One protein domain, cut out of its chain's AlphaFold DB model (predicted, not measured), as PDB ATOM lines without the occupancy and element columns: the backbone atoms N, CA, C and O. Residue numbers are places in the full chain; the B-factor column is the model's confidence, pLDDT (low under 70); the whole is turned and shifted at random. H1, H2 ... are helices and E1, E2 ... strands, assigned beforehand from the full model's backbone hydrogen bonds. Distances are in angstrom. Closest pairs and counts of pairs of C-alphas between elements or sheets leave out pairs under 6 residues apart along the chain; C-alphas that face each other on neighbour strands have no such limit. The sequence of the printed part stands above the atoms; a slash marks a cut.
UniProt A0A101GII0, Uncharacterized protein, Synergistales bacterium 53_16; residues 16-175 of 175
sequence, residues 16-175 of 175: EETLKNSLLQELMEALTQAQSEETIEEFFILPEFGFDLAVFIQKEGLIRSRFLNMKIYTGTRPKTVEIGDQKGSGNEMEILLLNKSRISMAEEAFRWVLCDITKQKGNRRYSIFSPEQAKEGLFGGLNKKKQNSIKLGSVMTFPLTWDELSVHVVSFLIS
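AT A GLANCE: This is residues 16 to 175 of the 175 residues of an uncharacterized protein of Synergistales bacterium 53_16 (UniProt A0A101GII0). A twisted five-stranded sheet is built along the long strand E3, with H1 running along one face and the last helix, H6, crossing H1 on that same face. H1, H6, E1 and E2 make one end of the domain; at the other end the small ribbon E4 and E7 sits with the short helices H2, H4 and H5, while H3 leads back to the sheet. The 160 printed residues hold six named helices and seven named strands, in the order H1 E1 E2 E3 E4 H2 H3 E5 E6 H4 E7 H5 H6, class mixed. The sheet's order is E1, E2, E3, E5, E6, mixed, with E3 and E5 parallel. The whole is compact, with a radius of gyration of the C-alphas of 15.7 A and spans of 46 by 38 by 24 A.

HOW THE PARTS SIT: E1, residues 42 to 47, E2, 53 to 59, and E3, 62 to 73, form a meander, each strand the antiparallel neighbour of the one before; N 46 and O 54 are 2.8 A apart, N 55 and O 66 2.8 A. E3 is parallel to E5, residues 110 to 116, with N 71 and O 113 at 2.8 A. E5 and E6, residues 126 to 129, form a hairpin, with N 114 and O 127 at 2.8 A. H1, residues 16 to 36, and H6, 162 to 174, are on one face, making two layers, helices on one face of a sheet. H1 runs along the strands at a height of 8.3 A, over E2 and E3. H1 and H6 touch at a steep tilt of 58 degrees, closest at C-alphas of Ala 30 and Val 170, 7.1 A. H3, residues 100 to 109, is on the opposite face from H1, over none of the strands. The hub H4, residues 131 to 136, touches H3 (Glu 107 and Pro 131, closest C-alphas, 5.9 A), H2, residues 91 to 97 (Leu 96 and Pro 131, 6.5 A), and H5, residues 152 to 155 (Gln 133 and Val 155, 6.7 A). H2, H4 and H5 only graze the large sheet. E4, residues 80 to 83, and E7, 148 to 151, are antiparallel, with N 150 and O 81 at 2.8 A. Every O i to N i+4 pair is within hydrogen-bond range in H1, H2, H4 and H6; in H3 4 of 6 are, and H5 is too short for one.

IN THESE COORDINATES: H1 begins at C-alpha 16 (109.056, 102.979, 177.043) and is 30.0 A long. E3 is 36.1 A, E5 20.1 A, and H6 18.4 A, ending at C-alpha 174 (90.523, 114.071, 166.486).

THE WHOLE: The C-alphas farthest apart, of Glu 37 and Lys 145, are 48.2 A apart. The printed part has no cut; the link from H4 to E7 is long, with 11 residues. No printed residue is under 70 in pLDDT.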
ATOM      1  N   GLU A  16     109.622 102.553 178.332       93.75
ATOM      2  CA  GLU A  16     109.056 102.979 177.043       93.75
ATOM      3  C   GLU A  16     107.951 102.028 176.563       93.75
ATOM      4  O   GLU A  16     106.906 102.480 176.105       93.75
ATOM      5  N   GLU A  17     108.126 100.718 176.774       94.88
ATOM      6  CA  GLU A  17     107.105  99.702 176.492       94.88
ATOM      7  C   GLU A  17     105.894  99.875 177.419       94.88
ATOM      8  O   GLU A  17     104.752  99.826 176.964       94.88
ATOM      9  N   THR A  18     106.128 100.163 178.705       96.56
ATOM     10  CA  THR A  18     105.054 100.484 179.657       96.56
ATOM     11  C   THR A  18     104.284 101.734 179.233       96.56
ATOM     12  O   THR A  18     103.058 101.696 179.185       96.56
ATOM     13  N   LEU A  19     104.979 102.820 178.875       96.88
ATOM     14  CA  LEU A  19     104.339 104.047 178.393       96.88
ATOM     15  C   LEU A  19     103.517 103.782 177.127       96.88
ATOM     16  O   LEU A  19     102.386 104.252 177.040       96.88
ATOM     17  N   LYS A  20     104.056 103.004 176.179       96.88
ATOM     18  CA  LYS A  20     103.349 102.615 174.954       96.88
ATOM     19  C   LYS A  20     102.043 101.893 175.258       96.88
ATOM     20  O   LYS A  20     101.006 102.282 174.732       96.88
ATOM     21  N   ASN A  21     102.086 100.871 176.107       96.56
ATOM     22  CA  ASN A  21     100.913 100.056 176.418       96.56
ATOM     23  C   ASN A  21      99.847 100.856 177.176       96.56
ATOM     24  O   ASN A  21      98.662 100.732 176.881       96.56
ATOM     25  N   SER A  22     100.259 101.709 178.116       97.00
ATOM     26  CA  SER A  22      99.324 102.567 178.847       97.00
ATOM     27  C   SER A  22      98.706 103.636 177.956       97.00
ATOM     28  O   SER A  22      97.509 103.877 178.050       97.00
ATOM     29  N   LEU A  23      99.481 104.230 177.043       97.19
ATOM     30  CA  LEU A  23      98.926 105.162 176.066       97.19
ATOM     31  C   LEU A  23      97.985 104.444 175.090       97.19
ATOM     32  O   LEU A  23      96.925 104.966 174.794       97.19
ATOM     33  N   LEU A  24      98.311 103.231 174.635       97.81
ATOM     34  CA  LEU A  24      97.405 102.434 173.804       97.81
ATOM     35  C   LEU A  24      96.049 102.218 174.491       97.81
ATOM     36  O   LEU A  24      95.019 102.432 173.858       97.81
ATOM     37  N   GLN A  25      96.050 101.828 175.767       97.31
ATOM     38  CA  GLN A  25      94.819 101.664 176.540       97.31
ATOM     39  C   GLN A  25      94.044 102.985 176.654       97.31
ATOM     40  O   GLN A  25      92.853 103.016 176.355       97.31
ATOM     41  N   GLU A  26      94.725 104.073 177.019       97.56
ATOM     42  CA  GLU A  26      94.134 105.413 177.111       97.56
ATOM     43  C   GLU A  26      93.444 105.824 175.803       97.56
ATOM     44  O   GLU A  26      92.311 106.300 175.806       97.56
ATOM     45  N   LEU A  27      94.115 105.612 174.668       97.56
ATOM     46  CA  LEU A  27      93.577 105.945 173.352       97.56
ATOM     47  C   LEU A  27      92.412 105.048 172.958       97.56
ATOM     48  O   LEU A  27      91.463 105.524 172.342       97.56
ATOM     49  N   MET A  28      92.476 103.768 173.309       97.75
ATOM     50  CA  MET A  28      91.398 102.824 173.059       97.75
ATOM     51  C   MET A  28      90.117 103.270 173.776       97.75
ATOM     52  O   MET A  28      89.053 103.328 173.163       97.75
ATOM     53  N   GLU A  29      90.220 103.652 175.049       97.75
ATOM     54  CA  GLU A  29      89.089 104.141 175.845       97.75
ATOM     55  C   GLU A  29      88.565 105.485 175.308       97.75
ATOM     56  O   GLU A  29      87.371 105.609 175.025       97.75
ATOM     57  N   ALA A  30      89.457 106.449 175.052       97.25
ATOM     58  CA  ALA A  30      89.088 107.770 174.543       97.25
ATOM     59  C   ALA A  30      88.404 107.726 173.166       97.25
ATOM     60  O   ALA A  30      87.402 108.406 172.941       97.25
ATOM     61  N   LEU A  31      88.932 106.930 172.231       97.44
ATOM     62  CA  LEU A  31      88.367 106.816 170.886       97.44
ATOM     63  C   LEU A  31      87.069 105.999 170.886       97.44
ATOM     64  O   LEU A  31      86.152 106.335 170.142       97.44
ATOM     65  N   THR A  32      86.942 104.990 171.757       97.75
ATOM     66  CA  THR A  32      85.668 104.270 171.941       97.75
ATOM     67  C   THR A  32      84.581 105.217 172.433       97.75
ATOM     68  O   THR A  32      83.467 105.193 171.912       97.75
ATOM     69  N   GLN A  33      84.899 106.095 173.393       96.69
ATOM     70  CA  GLN A  33      83.946 107.116 173.817       96.69
ATOM     71  C   GLN A  33      83.608 108.068 172.667       96.69
ATOM     72  O   GLN A  33      82.428 108.274 172.395       96.69
ATOM     73  N   ALA A  34      84.610 108.599 171.961       96.31
ATOM     74  CA  ALA A  34      84.380 109.508 170.839       96.31
ATOM     75  C   ALA A  34      83.502 108.880 169.741       96.31
ATOM     76  O   ALA A  34      82.697 109.580 169.129       96.31
ATOM     77  N   GLN A  35      83.630 107.569 169.508       97.25
ATOM     78  CA  GLN A  35      82.764 106.821 168.599       97.25
ATOM     79  C   GLN A  35      81.340 106.684 169.156       97.25
ATOM     80  O   GLN A  35      80.375 106.902 168.431       97.25
ATOM     81  N   SER A  36      81.190 106.373 170.449       97.44
ATOM     82  CA  SER A  36      79.873 106.283 171.100       97.44
ATOM     83  C   SER A  36      79.121 107.619 171.145       97.44
ATOM     84  O   SER A  36      77.895 107.637 171.166       97.44
ATOM     85  N   GLU A  37      79.861 108.729 171.134       96.56
ATOM     86  CA  GLU A  37      79.347 110.099 171.074       96.56
ATOM     87  C   GLU A  37      79.188 110.609 169.632       96.56
ATOM     88  O   GLU A  37      78.940 111.797 169.431       96.56
ATOM     89  N   GLU A  38      79.374 109.743 168.630       95.38
ATOM     90  CA  GLU A  38      79.259 110.061 167.199       95.38
ATOM     91  C   GLU A  38      80.189 111.207 166.736       95.38
ATOM     92  O   GLU A  38      79.978 111.834 165.699       95.38
ATOM     93  N   THR A  39      81.261 111.485 167.486       95.81
ATOM     94  CA  THR A  39      82.276 112.495 167.127       95.81
ATOM     95  C   THR A  39      83.253 111.966 166.069       95.81
ATOM     96  O   THR A  39      83.863 112.745 165.325       95.81
ATOM     97  N   ILE A  40      83.402 110.641 166.005       97.19
ATOM     98  CA  ILE A  40      84.105 109.898 164.956       97.19
ATOM     99  C   ILE A  40      83.235 108.714 164.517       97.19
ATOM    100  O   ILE A  40      82.431 108.211 165.297       97.19
ATOM    101  N   GLU A  41      83.400 108.262 163.276       97.62
ATOM    102  CA  GLU A  41      82.614 107.161 162.701       97.62
ATOM    103  C   GLU A  41      83.237 105.802 163.046       97.62
ATOM    104  O   GLU A  41      82.577 104.898 163.561       97.62
ATOM    105  N   GLU A  42      84.535 105.665 162.787       97.81
ATOM    106  CA  GLU A  42      85.281 104.427 162.989       97.81
ATOM    107  C   GLU A  42      86.748 104.731 163.281       97.81
ATOM    108  O   GLU A  42      87.278 105.774 162.888       97.81
ATOM    109  N   PHE A  43      87.422 103.822 163.978       98.31
ATOM    110  CA  PHE A  43      88.857 103.909 164.173       98.31
ATOM    111  C   PHE A  43      89.485 102.534 164.376       98.31
ATOM    112  O   PHE A  43      88.829 101.570 164.762       98.31
ATOM    113  N   PHE A  44      90.795 102.469 164.169       97.75
ATOM    114  CA  PHE A  44      91.612 101.353 164.623       97.75
ATOM    115  C   PHE A  44      93.023 101.832 164.970       97.75
ATOM    116  O   PHE A  44      93.512 102.840 164.447       97.75
ATOM    117  N   ILE A  45      93.684 101.102 165.868       98.19
ATOM    118  CA  ILE A  45      95.044 101.394 166.324       98.19
ATOM    119  C   ILE A  45      95.940 100.216 165.949       98.19
ATOM    120  O   ILE A  45      95.639  99.071 166.283       98.19
ATOM    121  N   LEU A  46      97.052 100.496 165.274       97.69
ATOM    122  CA  LEU A  46      98.097  99.530 164.959       97.69
ATOM    123  C   LEU A  46      99.369  99.879 165.741       97.69
ATOM    124  O   LEU A  46     100.035 100.871 165.420       97.69
ATOM    125  N   PRO A  47      99.735  99.081 166.755       97.00
ATOM    126  CA  PRO A  47     101.049  99.172 167.370       97.00
ATOM    127  C   PRO A  47     102.153  98.834 166.364       97.00
ATOM    128  O   PRO A  47     101.973  97.972 165.507       97.00
ATOM    129  N   GLU A  48     103.305  99.491 166.498       95.31
ATOM    130  CA  GLU A  48     104.535  99.175 165.747       95.31
ATOM    131  C   GLU A  48     104.408  99.300 164.215       95.31
ATOM    132  O   GLU A  48     105.183  98.721 163.449       95.31
ATOM    133  N   PHE A  49     103.458 100.109 163.739       94.50
ATOM    134  CA  PHE A  49     103.296 100.415 162.321       94.50
ATOM    135  C   PHE A  49     104.081 101.679 161.945       94.50
ATOM    136  O   PHE A  49     103.572 102.801 161.979       94.50
ATOM    137  N   GLY A  50     105.363 101.497 161.617       91.00
ATOM    138  CA  GLY A  50     106.302 102.574 161.267       91.00
ATOM    139  C   GLY A  50     106.768 103.413 162.467       91.00
ATOM    140  O   GLY A  50     107.941 103.765 162.550       91.00
ATOM    141  N   PHE A  51     105.887 103.677 163.422       95.69
ATOM    142  CA  PHE A  51     106.185 104.286 164.718       95.69
ATOM    143  C   PHE A  51     105.595 103.420 165.828       95.69
ATOM    144  O   PHE A  51     105.013 102.369 165.550       95.69
ATOM    145  N   ASP A  52     105.732 103.845 167.080       97.25
ATOM    146  CA  ASP A  52     105.242 103.045 168.197       97.25
ATOM    147  C   ASP A  52     103.718 102.832 168.164       97.25
ATOM    148  O   ASP A  52     103.259 101.727 168.464       97.25
ATOM    149  N   LEU A  53     102.938 103.847 167.762       98.06
ATOM    150  CA  LEU A  53     101.493 103.731 167.521       98.06
ATOM    151  C   LEU A  53     101.089 104.450 166.230       98.06
ATOM    152  O   LEU A  53     101.399 105.630 166.045       98.06
ATOM    153  N   ALA A  54     100.327 103.764 165.379       98.25
ATOM    154  CA  ALA A  54      99.573 104.363 164.285       98.25
ATOM    155  C   ALA A  54      98.075 104.286 164.590       98.25
ATOM    156  O   ALA A  54      97.558 103.232 164.949       98.25
ATOM    157  N   VAL A  55      97.380 105.402 164.433       98.31
ATOM    158  CA  VAL A  55      95.955 105.553 164.711       98.31
ATOM    159  C   VAL A  55      95.278 106.021 163.432       98.31
ATOM    160  O   VAL A  55      95.696 107.010 162.825       98.31
ATOM    161  N   PHE A  56      94.241 105.307 163.018       98.06
ATOM    162  CA  PHE A  56      93.442 105.627 161.844       98.06
ATOM    163  C   PHE A  56      92.038 105.961 162.308       98.06
ATOM    164  O   PHE A  56      91.442 105.178 163.041       98.06
ATOM    165  N   ILE A  57      91.543 107.131 161.918       98.06
ATOM    166  CA  ILE A  57      90.253 107.662 162.360       98.06
ATOM    167  C   ILE A  57      89.473 108.086 161.128       98.06
ATOM    168  O   ILE A  57      89.973 108.858 160.309       98.06
ATOM    169  N   GLN A  58      88.248 107.594 161.017       97.75
ATOM    170  CA  GLN A  58      87.273 108.032 160.039       97.75
ATOM    171  C   GLN A  58      86.330 109.054 160.672       97.75
ATOM    172  O   GLN A  58      85.735 108.809 161.723       97.75
ATOM    173  N   LYS A  59      86.200 110.211 160.025       94.62
ATOM    174  CA  LYS A  59      85.309 111.296 160.433       94.62
ATOM    175  C   LYS A  59      84.853 112.069 159.200       94.62
ATOM    176  O   LYS A  59      85.692 112.470 158.395       94.62
ATOM    177  N   GLU A  60      83.547 112.285 159.068       93.81
ATOM    178  CA  GLU A  60      82.927 112.978 157.929       93.81
ATOM    179  C   GLU A  60      83.284 112.313 156.584       93.81
ATOM    180  O   GLU A  60      83.586 112.976 155.592       93.81
ATOM    181  N   GLY A  61      83.323 110.975 156.563       93.31
ATOM    182  CA  GLY A  61      83.734 110.180 155.401       93.31
ATOM    183  C   GLY A  61      85.215 110.301 155.001       93.31
ATOM    184  O   GLY A  61      85.621 109.732 153.986       93.31
ATOM    185  N   LEU A  62      86.042 111.020 155.772       94.69
ATOM    186  CA  LEU A  62      87.481 111.155 155.544       94.69
ATOM    187  C   LEU A  62      88.273 110.312 156.542       94.69
ATOM    188  O   LEU A  62      88.035 110.370 157.747       94.69
ATOM    189  N   ILE A  63      89.275 109.586 156.042       95.50
ATOM    190  CA  ILE A  63      90.211 108.828 156.878       95.50
ATOM    191  C   ILE A  63      91.460 109.668 157.125       95.50
ATOM    192  O   ILE A  63      92.134 110.105 156.188       95.50
ATOM    193  N   ARG A  64      91.799 109.852 158.399       95.44
ATOM    194  CA  ARG A  64      93.030 110.498 158.850       95.44
ATOM    195  C   ARG A  64      93.921 109.478 159.533       95.44
ATOM    196  O   ARG A  64      93.458 108.688 160.349       95.44
ATOM    197  N   SER A  65      95.209 109.526 159.213       96.38
ATOM    198  CA  SER A  65      96.242 108.777 159.921       96.38
ATOM    199  C   SER A  65      97.024 109.704 160.847       96.38
ATOM    200  O   SER A  65      97.329 110.858 160.519       96.38
ATOM    201  N   ARG A  66      97.310 109.197 162.043       97.62
ATOM    202  CA  ARG A  66      98.051 109.880 163.099       97.62
ATOM    203  C   ARG A  66      99.053 108.910 163.704       97.62
ATOM    204  O   ARG A  66      98.754 107.736 163.889       97.62
ATOM    205  N   PHE A  67     100.239 109.396 164.013       98.12
ATOM    206  CA  PHE A  67     101.365 108.588 164.446       98.12
ATOM    207  C   PHE A  67     101.959 109.178 165.718       98.12
ATOM    208  O   PHE A  67     102.172 110.389 165.814       98.12
ATOM    209  N   LEU A  68     102.236 108.312 166.686       98.31
ATOM    210  CA  LEU A  68     102.847 108.672 167.954       98.31
ATOM    211  C   LEU A  68     104.129 107.870 168.143       98.31
ATOM    212  O   LEU A  68     104.157 106.667 167.883       98.31
ATOM    213  N   ASN A  69     105.176 108.544 168.611       97.81
ATOM    214  CA  ASN A  69     106.427 107.898 168.984       97.81
ATOM    215  C   ASN A  69     106.808 108.246 170.418       97.81
ATOM    216  O   ASN A  69     106.860 109.418 170.794       97.81
ATOM    217  N   MET A  70     107.082 107.233 171.221       96.88
ATOM    218  CA  MET A  70     107.321 107.358 172.644       96.88
ATOM    219  C   MET A  70     108.803 107.551 172.916       96.88
ATOM    220  O   MET A  70     109.679 107.050 172.214       96.88
ATOM    221  N   LYS A  71     109.086 108.325 173.959       96.31
ATOM    222  CA  LYS A  71     110.436 108.554 174.452       96.31
ATOM    223  C   LYS A  71     110.457 108.604 175.967       96.31
ATOM    224  O   LYS A  71     109.581 109.195 176.598       96.31
ATOM    225  N   ILE A  72     111.517 108.060 176.555       96.19
ATOM    226  CA  ILE A  72     111.770 108.150 177.994       96.19
ATOM    227  C   ILE A  72     113.100 108.848 178.274       96.19
ATOM    228  O   ILE A  72     114.157 108.447 177.787       96.19
ATOM    229  N   TYR A  73     113.077 109.843 179.161       96.38
ATOM    230  CA  TYR A  73     114.287 110.369 179.783       96.38
ATOM    231  C   TYR A  73     114.502 109.740 181.165       96.38
ATOM    232  O   TYR A  73     113.704 109.919 182.081       96.38
ATOM    233  N   THR A  74     115.611 109.008 181.322       93.81
ATOM    234  CA  THR A  74     115.942 108.221 182.532       93.81
ATOM    235  C   THR A  74     117.023 108.855 183.426       93.81
ATOM    236  O   THR A  74     117.534 108.209 184.351       93.81
ATOM    237  N   GLY A  75     117.435 110.091 183.125       90.69
ATOM    238  CA  GLY A  75     118.490 110.800 183.859       90.69
ATOM    239  C   GLY A  75     119.920 110.322 183.591       90.69
ATOM    240  O   GLY A  75     120.846 110.804 184.232       90.69
ATOM    241  N   THR A  76     120.129 109.366 182.681       83.12
ATOM    242  CA  THR A  76     121.462 108.800 182.387       83.12
ATOM    243  C   THR A  76     122.320 109.687 181.491       83.12
ATOM    244  O   THR A  76     123.537 109.528 181.465       83.12
ATOM    245  N   ARG A  77     121.706 110.613 180.749       78.50
ATOM    246  CA  ARG A  77     122.387 111.495 179.795       78.50
ATOM    247  C   ARG A  77     122.229 112.961 180.177       78.50
ATOM    248  O   ARG A  77     121.265 113.286 180.869       78.50
ATOM    249  N   PRO A  78     123.114 113.858 179.703       83.81
ATOM    250  CA  PRO A  78     123.029 115.287 179.998       83.81
ATOM    251  C   PRO A  78     121.749 115.928 179.440       83.81
ATOM    252  O   PRO A  78     121.767 116.469 178.345       83.81
ATOM    253  N   LYS A  79     120.631 115.870 180.181       91.75
ATOM    254  CA  LYS A  79     119.340 116.504 179.848       91.75
ATOM    255  C   LYS A  79     119.007 116.442 178.351       91.75
ATOM    256  O   LYS A  79     118.633 117.450 177.754       91.75
ATOM    257  N   THR A  80     119.163 115.267 177.745       94.19
ATOM    258  CA  THR A  80     118.856 115.021 176.333       94.19
ATOM    259  C   THR A  80     118.130 113.701 176.146       94.19
ATOM    260  O   THR A  80     118.363 112.764 176.909       94.19
ATOM    261  N   VAL A  81     117.352 113.602 175.071       94.38
ATOM    262  CA  VAL A  81     116.708 112.365 174.619       94.38
ATOM    263  C   VAL A  81     117.170 112.003 173.210       94.38
ATOM    264  O   VAL A  81     117.393 112.893 172.392       94.38
ATOM    265  N   GLU A  82     117.376 110.715 172.946       93.75
ATOM    266  CA  GLU A  82     117.870 110.214 171.661       93.75
ATOM    267  C   GLU A  82     116.752 110.047 170.631       93.75
ATOM    268  O   GLU A  82     115.651 109.594 170.951       93.75
ATOM    269  N   ILE A  83     117.072 110.358 169.376       93.25
ATOM    270  CA  ILE A  83     116.188 110.181 168.223       93.25
ATOM    271  C   ILE A  83     116.901 109.428 167.108       93.25
ATOM    272  O   ILE A  83     118.060 109.729 166.799       93.25
ATOM    273  N   GLY A  84     116.174 108.492 166.496       90.75
ATOM    274  CA  GLY A  84     116.692 107.596 165.473       90.75
ATOM    275  C   GLY A  84     117.573 106.501 166.057       90.75
ATOM    276  O   GLY A  84     117.556 106.230 167.258       90.75
ATOM    277  N   ASP A  85     118.373 105.885 165.199       91.44
ATOM    278  CA  ASP A  85     119.364 104.890 165.595       91.44
ATOM    279  C   ASP A  85     120.774 105.485 165.767       91.44
ATOM    280  O   ASP A  85     121.055 106.651 165.462       91.44
ATOM    281  N   GLN A  86     121.707 104.637 166.211       91.06
ATOM    282  CA  GLN A  86     123.101 105.024 166.447       91.06
ATOM    283  C   GLN A  86     123.841 105.464 165.180       91.06
ATOM    284  O   GLN A  86     124.890 106.104 165.271       91.06
ATOM    285  N   LYS A  87     123.304 105.141 164.001       91.50
ATOM    286  CA  LYS A  87     123.848 105.505 162.694       91.50
ATOM    287  C   LYS A  87     123.209 106.785 162.151       91.50
ATOM    288  O   LYS A  87     123.606 107.232 161.082       91.50
ATOM    289  N   GLY A  88     122.274 107.404 162.874       90.19
ATOM    290  CA  GLY A  88     121.549 108.587 162.411       90.19
ATOM    291  C   GLY A  88     120.504 108.263 161.342       90.19
ATOM    292  O   GLY A  88     120.280 109.077 160.447       90.19
ATOM    293  N   SER A  89     119.903 107.074 161.423       91.69
ATOM    294  CA  SER A  89     118.848 106.566 160.535       91.69
ATOM    295  C   SER A  89     117.555 106.291 161.319       91.69
ATOM    296  O   SER A  89     117.490 106.509 162.531       91.69
ATOM    297  N   GLY A  90     116.517 105.818 160.628       92.69
ATOM    298  CA  GLY A  90     115.227 105.448 161.217       92.69
ATOM    299  C   GLY A  90     114.110 106.433 160.880       92.69
ATOM    300  O   GLY A  90     114.357 107.552 160.435       92.69
ATOM    301  N   ASN A  91     112.865 106.019 161.109       93.81
ATOM    302  CA  ASN A  91     111.684 106.760 160.649       93.81
ATOM    303  C   ASN A  91     111.590 108.169 161.254       93.81
ATOM    304  O   ASN A  91     111.214 109.122 160.575       93.81
ATOM    305  N   GLU A  92     112.030 108.334 162.503       94.44
ATOM    306  CA  GLU A  92     112.123 109.646 163.148       94.44
ATOM    307  C   GLU A  92     113.108 110.581 162.426       94.44
ATOM    308  O   GLU A  92     112.852 111.774 162.269       94.44
ATOM    309  N   MET A  93     114.237 110.037 161.962       94.44
ATOM    310  CA  MET A  93     115.246 110.799 161.227       94.44
ATOM    311  C   MET A  93     114.733 111.213 159.854       94.44
ATOM    312  O   MET A  93     114.978 112.344 159.439       94.44
ATOM    313  N   GLU A  94     113.986 110.342 159.176       94.00
ATOM    314  CA  GLU A  94     113.370 110.665 157.888       94.00
ATOM    315  C   GLU A  94     112.392 111.843 158.006       94.00
ATOM    316  O   GLU A  94     112.439 112.749 157.173       94.00
ATOM    317  N   ILE A  95     111.603 111.922 159.088       95.00
ATOM    318  CA  ILE A  95     110.756 113.096 159.378       95.00
ATOM    319  C   ILE A  95     111.608 114.361 159.538       95.00
ATOM    320  O   ILE A  95     111.322 115.404 158.942       95.00
ATOM    321  N   LEU A  96     112.688 114.288 160.320       94.19
ATOM    322  CA  LEU A  96     113.566 115.438 160.554       94.19
ATOM    323  C   LEU A  96     114.374 115.838 159.305       94.19
ATOM    324  O   LEU A  96     114.870 116.961 159.215       94.19
ATOM    325  N   LEU A  97     114.482 114.977 158.299       93.12
ATOM    326  CA  LEU A  97     115.153 115.286 157.035       93.12
ATOM    327  C   LEU A  97     114.244 115.955 156.003       93.12
ATOM    328  O   LEU A  97     114.741 116.468 154.998       93.12
ATOM    329  N   LEU A  98     112.935 115.998 156.253       94.00
ATOM    330  CA  LEU A  98     111.984 116.660 155.371       94.00
ATOM    331  C   LEU A  98     112.297 118.154 155.221       94.00
ATOM    332  O   LEU A  98     112.730 118.832 156.161       94.00
ATOM    333  N   ASN A  99     112.039 118.676 154.023       91.69
ATOM    334  CA  ASN A  99     112.066 120.113 153.766       91.69
ATOM    335  C   ASN A  99     110.888 120.821 154.470       91.69
ATOM    336  O   ASN A  99     109.994 120.179 155.021       91.69
ATOM    337  N   LYS A 100     110.872 122.159 154.443       88.19
ATOM    338  CA  LYS A 100     109.885 122.963 155.181       88.19
ATOM    339  C   LYS A 100     108.427 122.726 154.752       88.19
ATOM    340  O   LYS A 100     107.537 122.819 155.582       88.19
ATOM    341  N   SER A 101     108.150 122.406 153.488       87.94
ATOM    342  CA  SER A 101     106.768 122.114 153.078       87.94
ATOM    343  C   SER A 101     106.310 120.739 153.560       87.94
ATOM    344  O   SER A 101     105.207 120.595 154.072       87.94
ATOM    345  N   ARG A 102     107.174 119.723 153.458       92.94
ATOM    346  CA  ARG A 102     106.844 118.355 153.881       92.94
ATOM    347  C   ARG A 102     106.817 118.191 155.396       92.94
ATOM    348  O   ARG A 102     106.058 117.362 155.884       92.94
ATOM    349  N   ILE A 103     107.613 118.965 156.139       92.88
ATOM    350  CA  ILE A 103     107.560 118.908 157.600       92.88
ATOM    351  C   ILE A 103     106.195 119.370 158.114       92.88
ATOM    352  O   ILE A 103     105.668 118.707 158.989       92.88
ATOM    353  N   SER A 104     105.587 120.400 157.512       91.19
ATOM    354  CA  SER A 104     104.243 120.872 157.880       91.19
ATOM    355  C   SER A 104     103.190 119.768 157.733       91.19
ATOM    356  O   SER A 104     102.391 119.575 158.638       91.19
ATOM    357  N   MET A 105     103.259 118.955 156.671       91.38
ATOM    358  CA  MET A 105     102.398 117.769 156.548       91.38
ATOM    359  C   MET A 105     102.673 116.736 157.651       91.38
ATOM    360  O   MET A 105     101.751 116.139 158.201       91.38
ATOM    361  N   ALA A 106     103.945 116.517 157.994       94.56
ATOM    362  CA  ALA A 106     104.307 115.632 159.099       94.56
ATOM    363  C   ALA A 106     103.813 116.176 160.451       94.56
ATOM    364  O   ALA A 106     103.478 115.393 161.331       94.56
ATOM    365  N   GLU A 107     103.714 117.494 160.626       94.62
ATOM    366  CA  GLU A 107     103.159 118.096 161.839       94.62
ATOM    367  C   GLU A 107     101.659 117.858 162.001       94.62
ATOM    368  O   GLU A 107     101.157 117.896 163.119       94.62
ATOM    369  N   GLU A 108     100.922 117.583 160.938       94.31
ATOM    370  CA  GLU A 108      99.514 117.202 161.063       94.31
ATOM    371  C   GLU A 108      99.362 115.719 161.417       94.31
ATOM    372  O   GLU A 108      98.382 115.322 162.041       94.31
ATOM    373  N   ALA A 109     100.341 114.895 161.038       96.00
ATOM    374  CA  ALA A 109     100.244 113.444 161.129       96.00
ATOM    375  C   ALA A 109     101.060 112.828 162.270       96.00
ATOM    376  O   ALA A 109     100.767 111.705 162.655       96.00
ATOM    377  N   PHE A 110     102.066 113.504 162.827       97.81
ATOM    378  CA  PHE A 110     103.029 112.875 163.730       97.81
ATOM    379  C   PHE A 110     103.347 113.706 164.982       97.81
ATOM    380  O   PHE A 110     103.586 114.914 164.905       97.81
ATOM    381  N   ARG A 111     103.431 113.045 166.142       98.06
ATOM    382  CA  ARG A 111     103.908 113.631 167.405       98.06
ATOM    383  C   ARG A 111     104.830 112.675 168.150       98.06
ATOM    384  O   ARG A 111     104.624 111.465 168.146       98.06
ATOM    385  N   TRP A 112     105.792 113.232 168.878       98.19
ATOM    386  CA  TRP A 112     106.440 112.491 169.958       98.19
ATOM    387  C   TRP A 112     105.675 112.667 171.261       98.19
ATOM    388  O   TRP A 112     105.170 113.755 171.533       98.19
ATOM    389  N   VAL A 113     105.681 111.628 172.092       98.31
ATOM    390  CA  VAL A 113     105.247 111.655 173.489       98.31
ATOM    391  C   VAL A 113     106.440 111.301 174.366       98.31
ATOM    392  O   VAL A 113     107.024 110.227 174.249       98.31
ATOM    393  N   LEU A 114     106.821 112.208 175.256       98.06
ATOM    394  CA  LEU A 114     107.992 112.072 176.112       98.06
ATOM    395  C   LEU A 114     107.591 112.040 177.580       98.06
ATOM    396  O   LEU A 114     106.793 112.864 178.018       98.06
ATOM    397  N   CYS A 115     108.209 111.148 178.352       97.88
ATOM    398  CA  CYS A 115     108.147 111.167 179.810       97.88
ATOM    399  C   CYS A 115     109.538 111.336 180.440       97.88
ATOM    400  O   CYS A 115     110.487 110.620 180.109       97.88
ATOM    401  N   ASP A 116     109.650 112.255 181.398       97.12
ATOM    402  CA  ASP A 116     110.787 112.386 182.307       97.12
ATOM    403  C   ASP A 116     110.541 111.564 183.581       97.12
ATOM    404  O   ASP A 116     109.927 112.030 184.543       97.12
ATOM    405  N   ILE A 117     111.071 110.338 183.607       96.25
ATOM    406  CA  ILE A 117     110.898 109.430 184.748       96.25
ATOM    407  C   ILE A 117     111.817 109.770 185.929       96.25
ATOM    408  O   ILE A 117     111.783 109.085 186.948       96.25
ATOM    409  N   THR A 118     112.652 110.813 185.819       94.88
ATOM    410  CA  THR A 118     113.400 111.331 186.977       94.88
ATOM    411  C   THR A 118     112.503 112.125 187.924       94.88
ATOM    412  O   THR A 118     112.858 112.335 189.084       94.88
ATOM    413  N   LYS A 119     111.321 112.532 187.450       95.00
ATOM    414  CA  LYS A 119     110.278 113.161 188.254       95.00
ATOM    415  C   LYS A 119     109.299 112.116 188.788       95.00
ATOM    416  O   LYS A 119     108.929 111.165 188.095       95.00
ATOM    417  N   GLN A 120     108.843 112.329 190.022       94.12
ATOM    418  CA  GLN A 120     107.864 111.452 190.669       94.12
ATOM    419  C   GLN A 120     106.524 111.450 189.918       94.12
ATOM    420  O   GLN A 120     106.132 112.470 189.346       94.12
ATOM    421  N   LYS A 121     105.826 110.312 189.968       95.12
ATOM    422  CA  LYS A 121     104.436 110.147 189.515       95.12
ATOM    423  C   LYS A 121     103.519 111.198 190.156       95.12
ATOM    424  O   LYS A 121     103.766 111.616 191.284       95.12
ATOM    425  N   GLY A 122     102.506 111.649 189.422       94.69
ATOM    426  CA  GLY A 122     101.604 112.736 189.804       94.69
ATOM    427  C   GLY A 122     102.129 114.139 189.482       94.69
ATOM    428  O   GLY A 122     101.357 115.095 189.485       94.69
ATOM    429  N   ASN A 123     103.419 114.294 189.164       96.69
ATOM    430  CA  ASN A 123     103.967 115.584 188.747       96.69
ATOM    431  C   ASN A 123     103.819 115.827 187.245       96.69
ATOM    432  O   ASN A 123     103.649 114.918 186.434       96.69
ATOM    433  N   ARG A 124     104.017 117.091 186.867       97.94
ATOM    434  CA  ARG A 124     104.217 117.513 185.481       97.94
ATOM    435  C   ARG A 124     105.525 116.939 184.923       97.94
ATOM    436  O   ARG A 124     106.614 117.494 185.143       97.94
ATOM    437  N   ARG A 125     105.424 115.811 184.221       97.44
ATOM    438  CA  ARG A 125     106.566 115.037 183.710       97.44
ATOM    439  C   ARG A 125     106.416 114.528 182.281       97.44
ATOM    440  O   ARG A 125     107.333 113.870 181.800       97.44
ATOM    441  N   TYR A 126     105.328 114.872 181.603       98.62
ATOM    442  CA  TYR A 126     105.110 114.508 180.208       98.62
ATOM    443  C   TYR A 126     105.295 115.696 179.271       98.62
ATOM    444  O   TYR A 126     105.257 116.850 179.693       98.62
ATOM    445  N   SER A 127     105.476 115.407 177.991       98.31
ATOM    446  CA  SER A 127     105.338 116.372 176.909       98.31
ATOM    447  C   SER A 127     104.876 115.667 175.643       98.31
ATOM    448  O   SER A 127     105.152 114.485 175.443       98.31
ATOM    449  N   ILE A 128     104.199 116.420 174.790       98.19
ATOM    450  CA  ILE A 128     103.873 116.056 173.421       98.19
ATOM    451  C   ILE A 128     104.414 117.155 172.511       98.19
ATOM    452  O   ILE A 128     104.173 118.335 172.765       98.19
ATOM    453  N   PHE A 129     105.176 116.788 171.480       97.88
ATOM    454  CA  PHE A 129     105.846 117.779 170.635       97.88
ATOM    455  C   PHE A 129     105.906 117.397 169.153       97.88
ATOM    456  O   PHE A 129     105.840 116.219 168.786       97.88
ATOM    457  N   SER A 130     105.994 118.420 168.301       96.81
ATOM    458  CA  SER A 130     105.961 118.327 166.840       96.81
ATOM    459  C   SER A 130     107.350 118.121 166.208       96.81
ATOM    460  O   SER A 130     108.380 118.359 166.852       96.81
ATOM    461  N   PRO A 131     107.402 117.715 164.923       96.81
ATOM    462  CA  PRO A 131     108.598 117.776 164.074       96.81
ATOM    463  C   PRO A 131     109.374 119.094 164.130       96.81
ATOM    464  O   PRO A 131     110.605 119.057 164.197       96.81
ATOM    465  N   GLU A 132     108.707 120.249 164.116       94.94
ATOM    466  CA  GLU A 132     109.391 121.543 164.194       94.94
ATOM    467  C   GLU A 132     110.037 121.762 165.565       94.94
ATOM    468  O   GLU A 132     111.245 121.998 165.637       94.94
ATOM    469  N   GLN A 133     109.290 121.544 166.654       95.50
ATOM    470  CA  GLN A 133     109.823 121.639 168.020       95.50
ATOM    471  C   GLN A 133     111.017 120.695 168.229       95.50
ATOM    472  O   GLN A 133     112.001 121.035 168.894       95.50
ATOM    473  N   ALA A 134     110.962 119.510 167.619       95.69
ATOM    474  CA  ALA A 134     112.059 118.559 167.638       95.69
ATOM    475  C   ALA A 134     113.309 119.083 166.919       95.69
ATOM    476  O   ALA A 134     114.412 118.979 167.464       95.69
ATOM    477  N   LYS A 135     113.153 119.675 165.726       94.31
ATOM    478  CA  LYS A 135     114.259 120.279 164.964       94.31
ATOM    479  C   LYS A 135     114.914 121.432 165.706       94.31
ATOM    480  O   LYS A 135     116.141 121.480 165.776       94.31
ATOM    481  N   GLU A 136     114.116 122.335 166.264       93.44
ATOM    482  CA  GLU A 136     114.606 123.469 167.053       93.44
ATOM    483  C   GLU A 136     115.370 123.004 168.300       93.44
ATOM    484  O   GLU A 136     116.357 123.615 168.717       93.44
ATOM    485  N   GLY A 137     114.952 121.869 168.864       94.19
ATOM    486  CA  GLY A 137     115.568 121.242 170.022       94.19
ATOM    487  C   GLY A 137     116.842 120.437 169.762       94.19
ATOM    488  O   GLY A 137     117.466 119.983 170.728       94.19
ATOM    489  N   LEU A 138     117.250 120.239 168.503       94.19
ATOM    490  CA  LEU A 138     118.392 119.388 168.165       94.19
ATOM    491  C   LEU A 138     119.692 119.881 168.810       94.19
ATOM    492  O   LEU A 138     120.121 121.031 168.684       94.19
ATOM    493  N   PHE A 139     120.385 118.961 169.472       89.38
ATOM    494  CA  PHE A 139     121.694 119.209 170.046       89.38
ATOM    495  C   PHE A 139     122.786 119.038 168.983       89.38
ATOM    496  O   PHE A 139     123.162 117.921 168.631       89.38
ATOM    497  N   GLY A 140     123.327 120.156 168.491       84.50
ATOM    498  CA  GLY A 140     124.421 120.150 167.510       84.50
ATOM    499  C   GLY A 140     123.977 119.921 166.060       84.50
ATOM    500  O   GLY A 140     124.817 119.592 165.224       84.50
ATOM    501  N   GLY A 141     122.687 120.113 165.768       88.75
ATOM    502  CA  GLY A 141     122.108 119.928 164.437       88.75
ATOM    503  C   GLY A 141     121.928 118.461 164.044       88.75
ATOM    504  O   GLY A 141     122.275 117.544 164.786       88.75
ATOM    505  N   LEU A 142     121.355 118.249 162.861       90.38
ATOM    506  CA  LEU A 142     121.036 116.919 162.350       90.38
ATOM    507  C   LEU A 142     122.265 116.249 161.719       90.38
ATOM    508  O   LEU A 142     122.965 116.854 160.905       90.38
ATOM    509  N   ASN A 143     122.513 114.983 162.050       89.06
ATOM    510  CA  ASN A 143     123.670 114.230 161.578       89.06
ATOM    511  C   ASN A 143     123.290 112.805 161.141       89.06
ATOM    512  O   ASN A 143     122.793 112.021 161.938       89.06
ATOM    513  N   LYS A 144     123.585 112.443 159.886       89.50
ATOM    514  CA  LYS A 144     123.288 111.117 159.301       89.50
ATOM    515  C   LYS A 144     124.352 110.039 159.559       89.50
ATOM    516  O   LYS A 144     124.393 109.037 158.857       89.50
ATOM    517  N   LYS A 145     125.314 110.297 160.445       90.31
ATOM    518  CA  LYS A 145     126.443 109.387 160.719       90.31
ATOM    519  C   LYS A 145     126.537 108.978 162.185       90.31
ATOM    520  O   LYS A 145     127.433 108.219 162.541       90.31
ATOM    521  N   LYS A 146     125.676 109.524 163.042       91.19
ATOM    522  CA  LYS A 146     125.649 109.249 164.478       91.19
ATOM    523  C   LYS A 146     124.246 109.464 165.027       91.19
ATOM    524  O   LYS A 146     123.454 110.181 164.419       91.19
ATOM    525  N   GLN A 147     124.003 108.929 166.215       93.25
ATOM    526  CA  GLN A 147     122.809 109.221 166.996       93.25
ATOM    527  C   GLN A 147     122.581 110.732 167.150       93.25
ATOM    528  O   GLN A 147     123.503 111.481 167.495       93.25
ATOM    529  N   ASN A 148     121.335 111.158 166.949       94.44
ATOM    530  CA  ASN A 148     120.905 112.526 167.204       94.44
ATOM    531  C   ASN A 148     120.218 112.614 168.561       94.44
ATOM    532  O   ASN A 148     119.627 111.646 169.042       94.44
ATOM    533  N   SER A 149     120.289 113.796 169.163       95.12
ATOM    534  CA  SER A 149     119.697 114.047 170.469       95.12
ATOM    535  C   SER A 149     118.958 115.374 170.475       95.12
ATOM    536  O   SER A 149     119.420 116.348 169.883       95.12
ATOM    537  N   ILE A 150     117.854 115.428 171.206       95.88
ATOM    538  CA  ILE A 150     117.119 116.654 171.510       95.88
ATOM    539  C   ILE A 150     117.458 117.102 172.925       95.88
ATOM    540  O   ILE A 150     117.538 116.280 173.840       95.88
ATOM    541  N   LYS A 151     117.620 118.412 173.127       96.06
ATOM    542  CA  LYS A 151     117.718 119.023 174.455       96.06
ATOM    543  C   LYS A 151     116.387 118.871 175.190       96.06
ATOM    544  O   LYS A 151     115.374 119.408 174.769       96.06
ATOM    545  N   LEU A 152     116.388 118.221 176.349       95.50
ATOM    546  CA  LEU A 152     115.178 118.004 177.146       95.50
ATOM    547  C   LEU A 152     114.445 119.321 177.435       95.50
ATOM    548  O   LEU A 152     113.231 119.391 177.311       95.50
ATOM    549  N   GLY A 153     115.190 120.384 177.751       94.38
ATOM    550  CA  GLY A 153     114.624 121.698 178.057       94.38
ATOM    551  C   GLY A 153     113.915 122.404 176.897       94.38
ATOM    552  O   GLY A 153     113.162 123.324 177.175       94.38
ATOM    553  N   SER A 154     114.123 122.005 175.633       94.94
ATOM    554  CA  SER A 154     113.405 122.608 174.495       94.94
ATOM    555  C   SER A 154     112.047 121.959 174.242       94.94
ATOM    556  O   SER A 154     111.143 122.613 173.740       94.94
ATOM    557  N   VAL A 155     111.904 120.677 174.587       95.88
ATOM    558  CA  VAL A 155     110.658 119.915 174.398       95.88
ATOM    559  C   VAL A 155     109.886 119.710 175.700       95.88
ATOM    560  O   VAL A 155     108.734 119.309 175.661       95.88
ATOM    561  N   MET A 156     110.476 120.021 176.856       95.50
ATOM    562  CA  MET A 156     109.840 119.964 178.182       95.50
ATOM    563  C   MET A 156     109.645 121.360 178.798       95.50
ATOM    564  O   MET A 156     109.730 121.507 180.017       95.50
ATOM    565  N   THR A 157     109.421 122.394 177.979       90.69
ATOM    566  CA  THR A 157     109.244 123.786 178.445       90.69
ATOM    567  C   THR A 157     108.024 123.933 179.358       90.69
ATOM    568  O   THR A 157     108.111 124.557 180.413       90.69
ATOM    569  N   PHE A 158     106.910 123.298 178.986       93.62
ATOM    570  CA  PHE A 158     105.665 123.279 179.753       93.62
ATOM    571  C   PHE A 158     105.250 121.828 179.990       93.62
ATOM    572  O   PHE A 158     104.448 121.283 179.233       93.62
ATOM    573  N   PRO A 159     105.852 121.153 180.982       97.12
ATOM    574  CA  PRO A 159     105.566 119.753 181.202       97.12
ATOM    575  C   PRO A 159     104.117 119.559 181.667       97.12
ATOM    576  O   PRO A 159     103.560 120.368 182.419       97.12
ATOM    577  N   LEU A 160     103.548 118.446 181.227       98.38
ATOM    578  CA  LEU A 160     102.155 118.066 181.407       98.38
ATOM    579  C   LEU A 160     102.019 117.015 182.511       98.38
ATOM    580  O   LEU A 160     102.932 116.206 182.729       98.38
ATOM    581  N   THR A 161     100.886 117.016 183.208       98.19
ATOM    582  CA  THR A 161     100.405 115.849 183.963       98.19
ATOM    583  C   THR A 161      99.906 114.759 183.004       98.19
ATOM    584  O   THR A 161      99.835 114.971 181.794       98.19
ATOM    585  N   TRP A 162      99.565 113.578 183.529       98.00
ATOM    586  CA  TRP A 162      98.965 112.506 182.725       98.00
ATOM    587  C   TRP A 162      97.615 112.916 182.119       98.00
ATOM    588  O   TRP A 162      97.403 112.742 180.923       98.00
ATOM    589  N   ASP A 163      96.750 113.555 182.913       97.88
ATOM    590  CA  ASP A 163      95.461 114.075 182.442       97.88
ATOM    591  C   ASP A 163      95.619 115.104 181.320       97.88
ATOM    592  O   ASP A 163      94.897 115.064 180.325       97.88
ATOM    593  N   GLU A 164      96.570 116.029 181.474       98.19
ATOM    594  CA  GLU A 164      96.857 117.036 180.455       98.19
ATOM    595  C   GLU A 164      97.403 116.377 179.181       98.19
ATOM    596  O   GLU A 164      96.962 116.711 178.082       98.19
ATOM    597  N   LEU A 165      98.319 115.407 179.311       98.44
ATOM    598  CA  LEU A 165      98.828 114.648 178.169       98.44
ATOM    599  C   LEU A 165      97.693 113.945 177.418       98.44
ATOM    600  O   LEU A 165      97.630 114.083 176.200       98.44
ATOM    601  N   SER A 166      96.808 113.232 178.122       97.88
ATOM    602  CA  SER A 166      95.663 112.542 177.509       97.88
ATOM    603  C   SER A 166      94.823 113.511 176.671       97.88
ATOM    604  O   SER A 166      94.622 113.280 175.478       97.88
ATOM    605  N   VAL A 167      94.455 114.667 177.237       97.31
ATOM    606  CA  VAL A 167      93.694 115.702 176.515       97.31
ATOM    607  C   VAL A 167      94.427 116.167 175.255       97.31
ATOM    608  O   VAL A 167      93.818 116.257 174.189       97.31
ATOM    609  N   HIS A 168      95.730 116.444 175.343       97.88
ATOM    610  CA  HIS A 168      96.501 116.901 174.188       97.88
ATOM    611  C   HIS A 168      96.660 115.826 173.105       97.88
ATOM    612  O   HIS A 168      96.585 116.151 171.919       97.88
ATOM    613  N   VAL A 169      96.875 114.563 173.485       97.69
ATOM    614  CA  VAL A 169      97.001 113.463 172.520       97.69
ATOM    615  C   VAL A 169      95.661 113.236 171.822       97.69
ATOM    616  O   VAL A 169      95.620 113.230 170.597       97.69
ATOM    617  N   VAL A 170      94.558 113.126 172.567       96.19
ATOM    618  CA  VAL A 170      93.216 112.931 171.989       96.19
ATOM    619  C   VAL A 170      92.830 114.104 171.087       96.19
ATOM    620  O   VAL A 170      92.340 113.894 169.978       96.19
ATOM    621  N   SER A 171      93.125 115.339 171.503       96.12
ATOM    622  CA  SER A 171      92.901 116.524 170.672       96.12
ATOM    623  C   SER A 171      93.672 116.454 169.352       96.12
ATOM    624  O   SER A 171      93.087 116.735 168.313       96.12
ATOM    625  N   PHE A 172      94.940 116.037 169.366       97.00
ATOM    626  CA  PHE A 172      95.735 115.839 168.149       97.00
ATOM    627  C   PHE A 172      95.168 114.738 167.235       97.00
ATOM    628  O   PHE A 172      95.244 114.837 166.007       97.00
ATOM    629  N   LEU A 173      94.602 113.681 167.818       95.94
ATOM    630  CA  LEU A 173      94.030 112.578 167.054       95.94
ATOM    631  C   LEU A 173      92.744 112.978 166.319       95.94
ATOM    632  O   LEU A 173      92.557 112.588 165.169       95.94
ATOM    633  N   ILE A 174      91.881 113.763 166.968       92.62
ATOM    634  CA  ILE A 174      90.523 114.071 166.486       92.62
ATOM    635  C   ILE A 174      90.441 115.435 165.769       92.62
ATOM    636  O   ILE A 174      89.441 115.721 165.100       92.62
ATOM    637  N   SER A 175      91.483 116.275 165.870       89.25
ATOM    638  CA  SER A 175      91.595 117.537 165.118       89.25
ATOM    639  C   SER A 175      91.641 117.302 163.621       89.25
ATOM    640  O   SER A 175      90.918 118.026 162.901       89.25
TER     641      SER A 175